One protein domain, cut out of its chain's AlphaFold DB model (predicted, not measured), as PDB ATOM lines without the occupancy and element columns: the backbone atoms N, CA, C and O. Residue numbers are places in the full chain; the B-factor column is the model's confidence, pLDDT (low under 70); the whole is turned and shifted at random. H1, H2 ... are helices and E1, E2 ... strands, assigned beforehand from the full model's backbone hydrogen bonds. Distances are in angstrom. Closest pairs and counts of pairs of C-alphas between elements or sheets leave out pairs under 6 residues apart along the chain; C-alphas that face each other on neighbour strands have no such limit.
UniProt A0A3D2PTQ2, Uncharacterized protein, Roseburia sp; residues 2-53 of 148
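AT A GLANCE: This is residues 2 to 53 of the 148 residues of an uncharacterized protein of Roseburia sp (UniProt A0A3D2PTQ2). Two small two-stranded hairpins, E1 with E2 and E3 with E4, stand toward the two ends of an elongated body, and the short helix H1 sits between them near the middle. Long loops make much of the rest: residues 23 to 33 lead from H1 to E3, and residues 37 to 48 swing out between E3 and E4. The printed part has 52 residues, with one named helix and four named strands in the order E1, E2, H1, E3, E4; each sheet is an antiparallel pair, and the class is mixed, helices and strands, although only 21 residues are in named elements, under half. The whole is compact, with a radius of gyration of the C-alphas of 10.9 A, and its C-alphas span 31 by 19 by 19 A.

IN THESE COORDINATES: Start at Gln 2, where residues 2 to 3 pair antiparallel with residues 6 to 7 of E1, the strand of residues 6 to 11. Find C-alpha 6 at (-34.635, 17.857, -9.155); from there E1 runs 15.9 A to C-alpha 11. Next comes E2, residues 14 to 17, 10.0 A long. Directly after it, H1 takes residues 18 to 22 and measures 8.0 A, beginning at C-alpha 18 at (-42.755, 18.938, -9.215). Further on, look for E3 at residues 34 to 36, 7.3 A long. The last strand, E4, is residues 49 to 51, 6.4 A long, and ends at C-alpha 51 at (-45.450, 18.275, 4.118).

HOW THE PARTS SIT: Look first at the hairpin of E1 and E2, antiparallel with 146 degrees between their directions. There N 9 and O 16 are 2.9 A apart and N 11 and O 14 are 2.8 A apart, within hydrogen-bond range. Move on to H1: its closest C-alpha to E1 is that of Ile 18, 5.1 A from that of Phe 8. In H1, 0 of 1 O i to N i+4 pairs is within hydrogen-bond range, against 2 of 2 O i to N i+3 pairs. The closest C-alphas of H1 and E4 are those of Tyr 22 and Ile 49, 7.2 A apart. E4 forms a hairpin with E3, antiparallel at 158 degrees, where N 35 and O 50 are 2.9 A apart, within hydrogen-bond range. E1 and E2 are both apart from E3 and E4.

THE WHOLE: The two C-alphas farthest apart are those of Gly 13 and Asn 38, at 32.1 A. The printed part has no cut. The links E1 to E2 and E2 to H1 are tight; the links H1 to E3, 11 residues, and E3 to E4, 12 residues, are long. The mean pLDDT of the printed part is 88.3, and no printed residue is under 70.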
ATOM      1  N   GLN A   2     -35.436  16.770 -15.729       81.81
ATOM      2  CA  GLN A   2     -34.605  16.753 -14.518       81.81
ATOM      3  C   GLN A   2     -33.428  17.724 -14.662       81.81
ATOM      4  O   GLN A   2     -32.768  17.742 -15.698       81.81
ATOM      5  N   ARG A   3     -33.177  18.548 -13.640       78.31
ATOM      6  CA  ARG A   3     -32.037  19.481 -13.574       78.31
ATOM      7  C   ARG A   3     -31.463  19.481 -12.162       78.31
ATOM      8  O   ARG A   3     -32.211  19.648 -11.206       78.31
ATOM      9  N   GLY A   4     -30.152  19.270 -12.024       78.25
ATOM     10  CA  GLY A   4     -29.489  19.245 -10.711       78.25
ATOM     11  C   GLY A   4     -30.117  18.249  -9.727       78.25
ATOM     12  O   GLY A   4     -30.315  18.581  -8.564       78.25
ATOM     13  N   GLY A   5     -30.540  17.075 -10.213       78.75
ATOM     14  CA  GLY A   5     -31.208  16.049  -9.403       78.75
ATOM     15  C   GLY A   5     -32.688  16.312  -9.090       78.75
ATOM     16  O   GLY A   5     -33.356  15.413  -8.592       78.75
ATOM     17  N   ARG A   6     -33.238  17.484  -9.431       81.38
ATOM     18  CA  ARG A   6     -34.635  17.857  -9.155       81.38
ATOM     19  C   ARG A   6     -35.522  17.688 -10.382       81.38
ATOM     20  O   ARG A   6     -35.095  17.957 -11.507       81.38
ATOM     21  N   LEU A   7     -36.760  17.262 -10.157       87.38
ATOM     22  CA  LEU A   7     -37.774  17.093 -11.195       87.38
ATOM     23  C   LEU A   7     -38.580  18.381 -11.388       87.38
ATOM     24  O   LEU A   7     -39.009  19.017 -10.424       87.38
ATOM     25  N   PHE A   8     -38.812  18.729 -12.650       87.88
ATOM     26  CA  PHE A   8     -39.551  19.917 -13.063       87.88
ATOM     27  C   PHE A   8     -40.649  19.570 -14.062       87.88
ATOM     28  O   PHE A   8     -40.491  18.669 -14.904       87.88
ATOM     29  N   VAL A   9     -41.720  20.354 -13.996       86.69
ATOM     30  CA  VAL A   9     -42.900  20.288 -14.857       86.69
ATOM     31  C   VAL A   9     -43.105  21.661 -15.504       86.69
ATOM     32  O   VAL A   9     -42.722  22.680 -14.936       86.69
ATOM     33  N   ASN A  10     -43.654  21.689 -16.718       88.06
ATOM     34  CA  ASN A  10     -44.082  22.935 -17.350       88.06
ATOM     35  C   ASN A  10     -45.551  23.185 -17.013       88.06
ATOM     36  O   ASN A  10     -46.403  22.341 -17.284       88.06
ATOM     37  N   GLU A  11     -45.840  24.349 -16.452       79.00
ATOM     38  CA  GLU A  11     -47.175  24.810 -16.090       79.00
ATOM     39  C   GLU A  11     -47.396  26.189 -16.696       79.00
ATOM     40  O   GLU A  11     -46.708  27.139 -16.337       79.00
ATOM     41  N   TYR A  12     -48.344  26.299 -17.630       82.38
ATOM     42  CA  TYR A  12     -48.764  27.581 -18.215       82.38
ATOM     43  C   TYR A  12     -47.601  28.461 -18.721       82.38
ATOM     44  O   TYR A  12     -47.594  29.673 -18.537       82.38
ATOM     45  N   GLY A  13     -46.589  27.846 -19.343       84.75
ATOM     46  CA  GLY A  13     -45.408  28.551 -19.860       84.75
ATOM     47  C   GLY A  13     -44.307  28.830 -18.827       84.75
ATOM     48  O   GLY A  13     -43.258  29.350 -19.197       84.75
ATOM     49  N   MET A  14     -44.493  28.442 -17.562       85.38
ATOM     50  CA  MET A  14     -43.478  28.499 -16.508       85.38
ATOM     51  C   MET A  14     -42.938  27.103 -16.179       85.38
ATOM     52  O   MET A  14     -43.672  26.117 -16.194       85.38
ATOM     53  N   GLN A  15     -41.650  27.013 -15.842       85.88
ATOM     54  CA  GLN A  15     -41.043  25.787 -15.319       85.88
ATOM     55  C   GLN A  15     -41.124  25.797 -13.787       85.88
ATOM     56  O   GLN A  15     -40.484  26.628 -13.144       85.88
ATOM     57  N   THR A  16     -41.860  24.857 -13.195       87.50
ATOM     58  CA  THR A  16     -42.007  24.708 -11.738       87.50
ATOM     59  C   THR A  16     -41.436  23.371 -11.267       87.50
ATOM     60  O   THR A  16     -41.361  22.395 -12.018       87.50
ATOM     61  N   GLY A  17     -40.949  23.323 -10.024       88.88
ATOM     62  CA  GLY A  17     -40.519  22.065  -9.416       88.88
ATOM     63  C   GLY A  17     -41.734  21.174  -9.164       88.88
ATOM     64  O   GLY A  17     -42.766  21.666  -8.718       88.88
ATOM     65  N   ILE A  18     -41.621  19.863  -9.406       89.94
ATOM     66  CA  ILE A  18     -42.755  18.938  -9.215       89.94
ATOM     67  C   ILE A  18     -43.331  19.029  -7.792       89.94
ATOM     68  O   ILE A  18     -44.542  19.021  -7.606       89.94
ATOM     69  N   LEU A  19     -42.453  19.217  -6.803       90.25
ATOM     70  CA  LEU A  19     -42.773  19.323  -5.381       90.25
ATOM     71  C   LEU A  19     -43.649  20.544  -5.038       90.25
ATOM     72  O   LEU A  19     -44.437  20.493  -4.094       90.25
ATOM     73  N   SER A  20     -43.588  21.612  -5.837       89.06
ATOM     74  CA  SER A  20     -44.397  22.817  -5.622       89.06
ATOM     75  C   SER A  20     -45.901  22.546  -5.732       89.06
ATOM     76  O   SER A  20     -46.681  23.192  -5.037       89.06
ATOM     77  N   ARG A  21     -46.314  21.536  -6.516       88.50
ATOM     78  CA  ARG A  21     -47.723  21.105  -6.652       88.50
ATOM     79  C   ARG A  21     -48.341  20.582  -5.357       88.50
ATOM     80  O   ARG A  21     -49.562  20.532  -5.238       88.50
ATOM     81  N   TYR A  22     -47.497  20.193  -4.407       90.06
ATOM     82  CA  TYR A  22     -47.890  19.637  -3.113       90.06
ATOM     83  C   TYR A  22     -47.691  20.648  -1.975       90.06
ATOM     84  O   TYR A  22     -47.836  20.295  -0.812       90.06
ATOM     85  N   GLY A  23     -47.336  21.900  -2.288       87.50
ATOM     86  CA  GLY A  23     -47.056  22.934  -1.288       87.50
ATOM     87  C   GLY A  23     -45.648  22.869  -0.684       87.50
ATOM     88  O   GLY A  23     -45.362  23.585   0.275       87.50
ATOM     89  N   VAL A  24     -44.748  22.050  -1.239       90.38
ATOM     90  CA  VAL A  24     -43.348  21.971  -0.802       90.38
ATOM     91  C   VAL A  24     -42.533  23.088  -1.461       90.38
ATOM     92  O   VAL A  24     -42.569  23.290  -2.678       90.38
ATOM     93  N   ARG A  25     -41.774  23.834  -0.655       88.12
ATOM     94  CA  ARG A  25     -40.976  24.976  -1.129       88.12
ATOM     95  C   ARG A  25     -39.758  24.522  -1.930       88.12
ATOM     96  O   ARG A  25     -39.173  23.480  -1.669       88.12
ATOM     97  N   ASN A  26     -39.280  25.378  -2.830       85.00
ATOM     98  CA  ASN A  26     -38.099  25.084  -3.655       85.00
ATOM     99  C   ASN A  26     -36.803  24.860  -2.852       85.00
ATOM    100  O   ASN A  26     -35.886  24.200  -3.340       85.00
ATOM    101  N   HIS A  27     -36.696  25.426  -1.651       85.38
ATOM    102  CA  HIS A  27     -35.546  25.264  -0.755       85.38
ATOM    103  C   HIS A  27     -35.807  24.250   0.370       85.38
ATOM    104  O   HIS A  27     -35.031  24.198   1.316       85.38
ATOM    105  N   ALA A  28     -36.894  23.477   0.279       88.88
ATOM    106  CA  ALA A  28     -37.237  22.468   1.266       88.88
ATOM    107  C   ALA A  28     -36.251  21.291   1.239       88.88
ATOM    108  O   ALA A  28     -35.785  20.875   0.170       88.88
ATOM    109  N   VAL A  29     -35.971  20.739   2.413       90.31
ATOM    110  CA  VAL A  29     -35.076  19.598   2.620       90.31
ATOM    111  C   VAL A  29     -35.899  18.338   2.908       90.31
ATOM    112  O   VAL A  29     -36.836  18.367   3.706       90.31
ATOM    113  N   LEU A  30     -35.558  17.237   2.230       90.44
ATOM    114  CA  LEU A  30     -36.178  15.928   2.452       90.44
ATOM    115  C   LEU A  30     -35.917  15.461   3.896       90.44
ATOM    116  O   LEU A  30     -34.823  15.662   4.414       90.44
ATOM    117  N   ASP A  31     -36.935  14.881   4.527       91.19
ATOM    118  CA  ASP A  31     -36.972  14.414   5.922       91.19
ATOM    119  C   ASP A  31     -36.826  15.514   6.988       91.19
ATOM    120  O   ASP A  31     -36.726  15.232   8.180       91.19
ATOM    121  N   VAL A  32     -36.887  16.783   6.570       90.50
ATOM    122  CA  VAL A  32     -36.962  17.950   7.463       90.50
ATOM    123  C   VAL A  32     -38.237  18.742   7.196       90.50
ATOM    124  O   VAL A  32     -39.022  18.990   8.106       90.50
ATOM    125  N   ASP A  33     -38.460  19.133   5.941       91.75
ATOM    126  CA  ASP A  33     -39.593  19.966   5.530       91.75
ATOM    127  C   ASP A  33     -40.719  19.158   4.884       91.75
ATOM    128  O   ASP A  33     -41.877  19.578   4.899       91.75
ATOM    129  N   TYR A  34     -40.386  18.007   4.305       93.88
ATOM    130  CA  TYR A  34     -41.327  17.067   3.707       93.88
ATOM    131  C   TYR A  34     -40.721  15.664   3.673       93.88
ATOM    132  O   TYR A  34     -39.502  15.519   3.709       93.88
ATOM    133  N   THR A  35     -41.556  14.636   3.568       94.88
ATOM    134  CA  THR A  35     -41.115  13.243   3.425       94.88
ATOM    135  C   THR A  35     -42.078  12.445   2.540       94.88
ATOM    136  O   THR A  35     -43.165  12.924   2.198       94.88
ATOM    137  N   PHE A  36     -41.668  11.238   2.153       94.19
ATOM    138  CA  PHE A  36     -42.485  10.281   1.409       94.19
ATOM    139  C   PHE A  36     -42.994   9.207   2.373       94.19
ATOM    140  O   PHE A  36     -42.198   8.493   2.975       94.19
ATOM    141  N   ALA A  37     -44.314   9.075   2.513       93.25
ATOM    142  CA  ALA A  37     -44.962   8.191   3.484       93.25
ATOM    143  C   ALA A  37     -44.517   6.725   3.355       93.25
ATOM    144  O   ALA A  37     -44.373   6.028   4.356       93.25
ATOM    145  N   ASN A  38     -44.281   6.261   2.127       92.75
ATOM    146  CA  ASN A  38     -43.804   4.910   1.827       92.75
ATOM    147  C   ASN A  38     -42.271   4.784   1.731       92.75
ATOM    148  O   ASN A  38     -41.776   3.716   1.375       92.75
ATOM    149  N   GLY A  39     -41.518   5.857   1.985       89.88
ATOM    150  CA  GLY A  39     -40.057   5.885   1.881       89.88
ATOM    151  C   GLY A  39     -39.499   5.831   0.453       89.88
ATOM    152  O   GLY A  39     -38.283   5.793   0.285       89.88
ATOM    153  N   ASN A  40     -40.343   5.839  -0.585       90.12
ATOM    154  CA  ASN A  40     -39.908   5.851  -1.979       90.12
ATOM    155  C   ASN A  40     -39.829   7.298  -2.512       90.12
ATOM    156  O   ASN A  40     -40.871   7.885  -2.817       90.12
ATOM    157  N   PRO A  41     -38.623   7.863  -2.726       86.44
ATOM    158  CA  PRO A  41     -38.446   9.253  -3.161       86.44
ATOM    159  C   PRO A  41     -38.825   9.509  -4.630       86.44
ATOM    160  O   PRO A  41     -38.673  10.625  -5.138       86.44
ATOM    161  N   PHE A  42     -39.298   8.476  -5.332       86.75
ATOM    162  CA  PHE A  42     -39.769   8.549  -6.712       86.75
ATOM    163  C   PHE A  42     -41.293   8.450  -6.839       86.75
ATOM    164  O   PHE A  42     -41.817   8.641  -7.936       86.75
ATOM    165  N   ASP A  43     -42.016   8.190  -5.747       90.94
ATOM    166  CA  ASP A  43     -43.477   8.115  -5.749       90.94
ATOM    167  C   ASP A  43     -44.097   9.459  -5.339       90.94
ATOM    168  O   ASP A  43     -44.328   9.742  -4.165       90.94
ATOM    169  N   TYR A  44     -44.387  10.292  -6.338       88.88
ATOM    170  CA  TYR A  44     -44.990  11.618  -6.166       88.88
ATOM    171  C   TYR A  44     -46.530  11.578  -6.130       88.88
ATOM    172  O   TYR A  44     -47.201  12.547  -6.493       88.88
ATOM    173  N   SER A  45     -47.134  10.463  -5.723       89.50
ATOM    174  CA  SER A  45     -48.582  10.407  -5.506       89.50
ATOM    175  C   SER A  45     -48.996  11.386  -4.401       89.50
ATOM    176  O   SER A  45     -48.317  11.499  -3.383       89.50
ATOM    177  N   TYR A  46     -50.131  12.079  -4.565       86.94
ATOM    178  CA  TYR A  46     -50.601  13.083  -3.592       86.94
ATOM    179  C   TYR A  46     -50.708  12.539  -2.162       86.94
ATOM    180  O   TYR A  46     -50.373  13.243  -1.217       86.94
ATOM    181  N   ALA A  47     -51.138  11.284  -2.006       88.56
ATOM    182  CA  ALA A  47     -51.248  10.630  -0.703       88.56
ATOM    183  C   ALA A  47     -49.888  10.279  -0.073       88.56
ATOM    184  O   ALA A  47     -49.825  10.008   1.123       88.56
ATOM    185  N   ASN A  48     -48.813  10.256  -0.866       92.94
ATOM    186  CA  ASN A  48     -47.493   9.841  -0.415       92.94
ATOM    187  C   ASN A  48     -46.629  11.015   0.058       92.94
ATOM    188  O   ASN A  48     -45.738  10.821   0.875       92.94
ATOM    189  N   ILE A  49     -46.876  12.235  -0.423       93.69
ATOM    190  CA  ILE A  49     -46.079  13.402  -0.030       93.69
ATOM    191  C   ILE A  49     -46.656  14.013   1.244       93.69
ATOM    192  O   ILE A  49     -47.748  14.578   1.248       93.69
ATOM    193  N   ILE A  50     -45.882  13.942   2.324       93.00
ATOM    194  CA  ILE A  50     -46.210  14.547   3.612       93.00
ATOM    195  C   ILE A  50     -45.405  15.837   3.746       93.00
ATOM    196  O   ILE A  50     -44.178  15.802   3.792       93.00
ATOM    197  N   VAL A  51     -46.087  16.979   3.836       92.81
ATOM    198  CA  VAL A  51     -45.450  18.275   4.118       92.81
ATOM    199  C   VAL A  51     -45.390  18.481   5.627       92.81
ATOM    200  O   VAL A  51     -46.436  18.574   6.267       92.81
ATOM    201  N   ILE A  52     -44.179  18.551   6.180       92.25
ATOM    202  CA  ILE A  52     -43.919  18.689   7.619       92.25
ATOM    203  C   ILE A  52     -43.945  20.172   8.015       92.25
ATOM    204  O   ILE A  52     -44.699  20.563   8.898       92.25
ATOM    205  N   ASN A  53     -43.167  21.017   7.326       92.25
ATOM    206  CA  ASN A  53     -43.056  22.450   7.627       92.25
ATOM    207  C   ASN A  53     -43.839  23.285   6.603       92.25
ATOM    208  O   ASN A  53     -43.265  23.903   5.695       92.25
TER     209      ASN A  53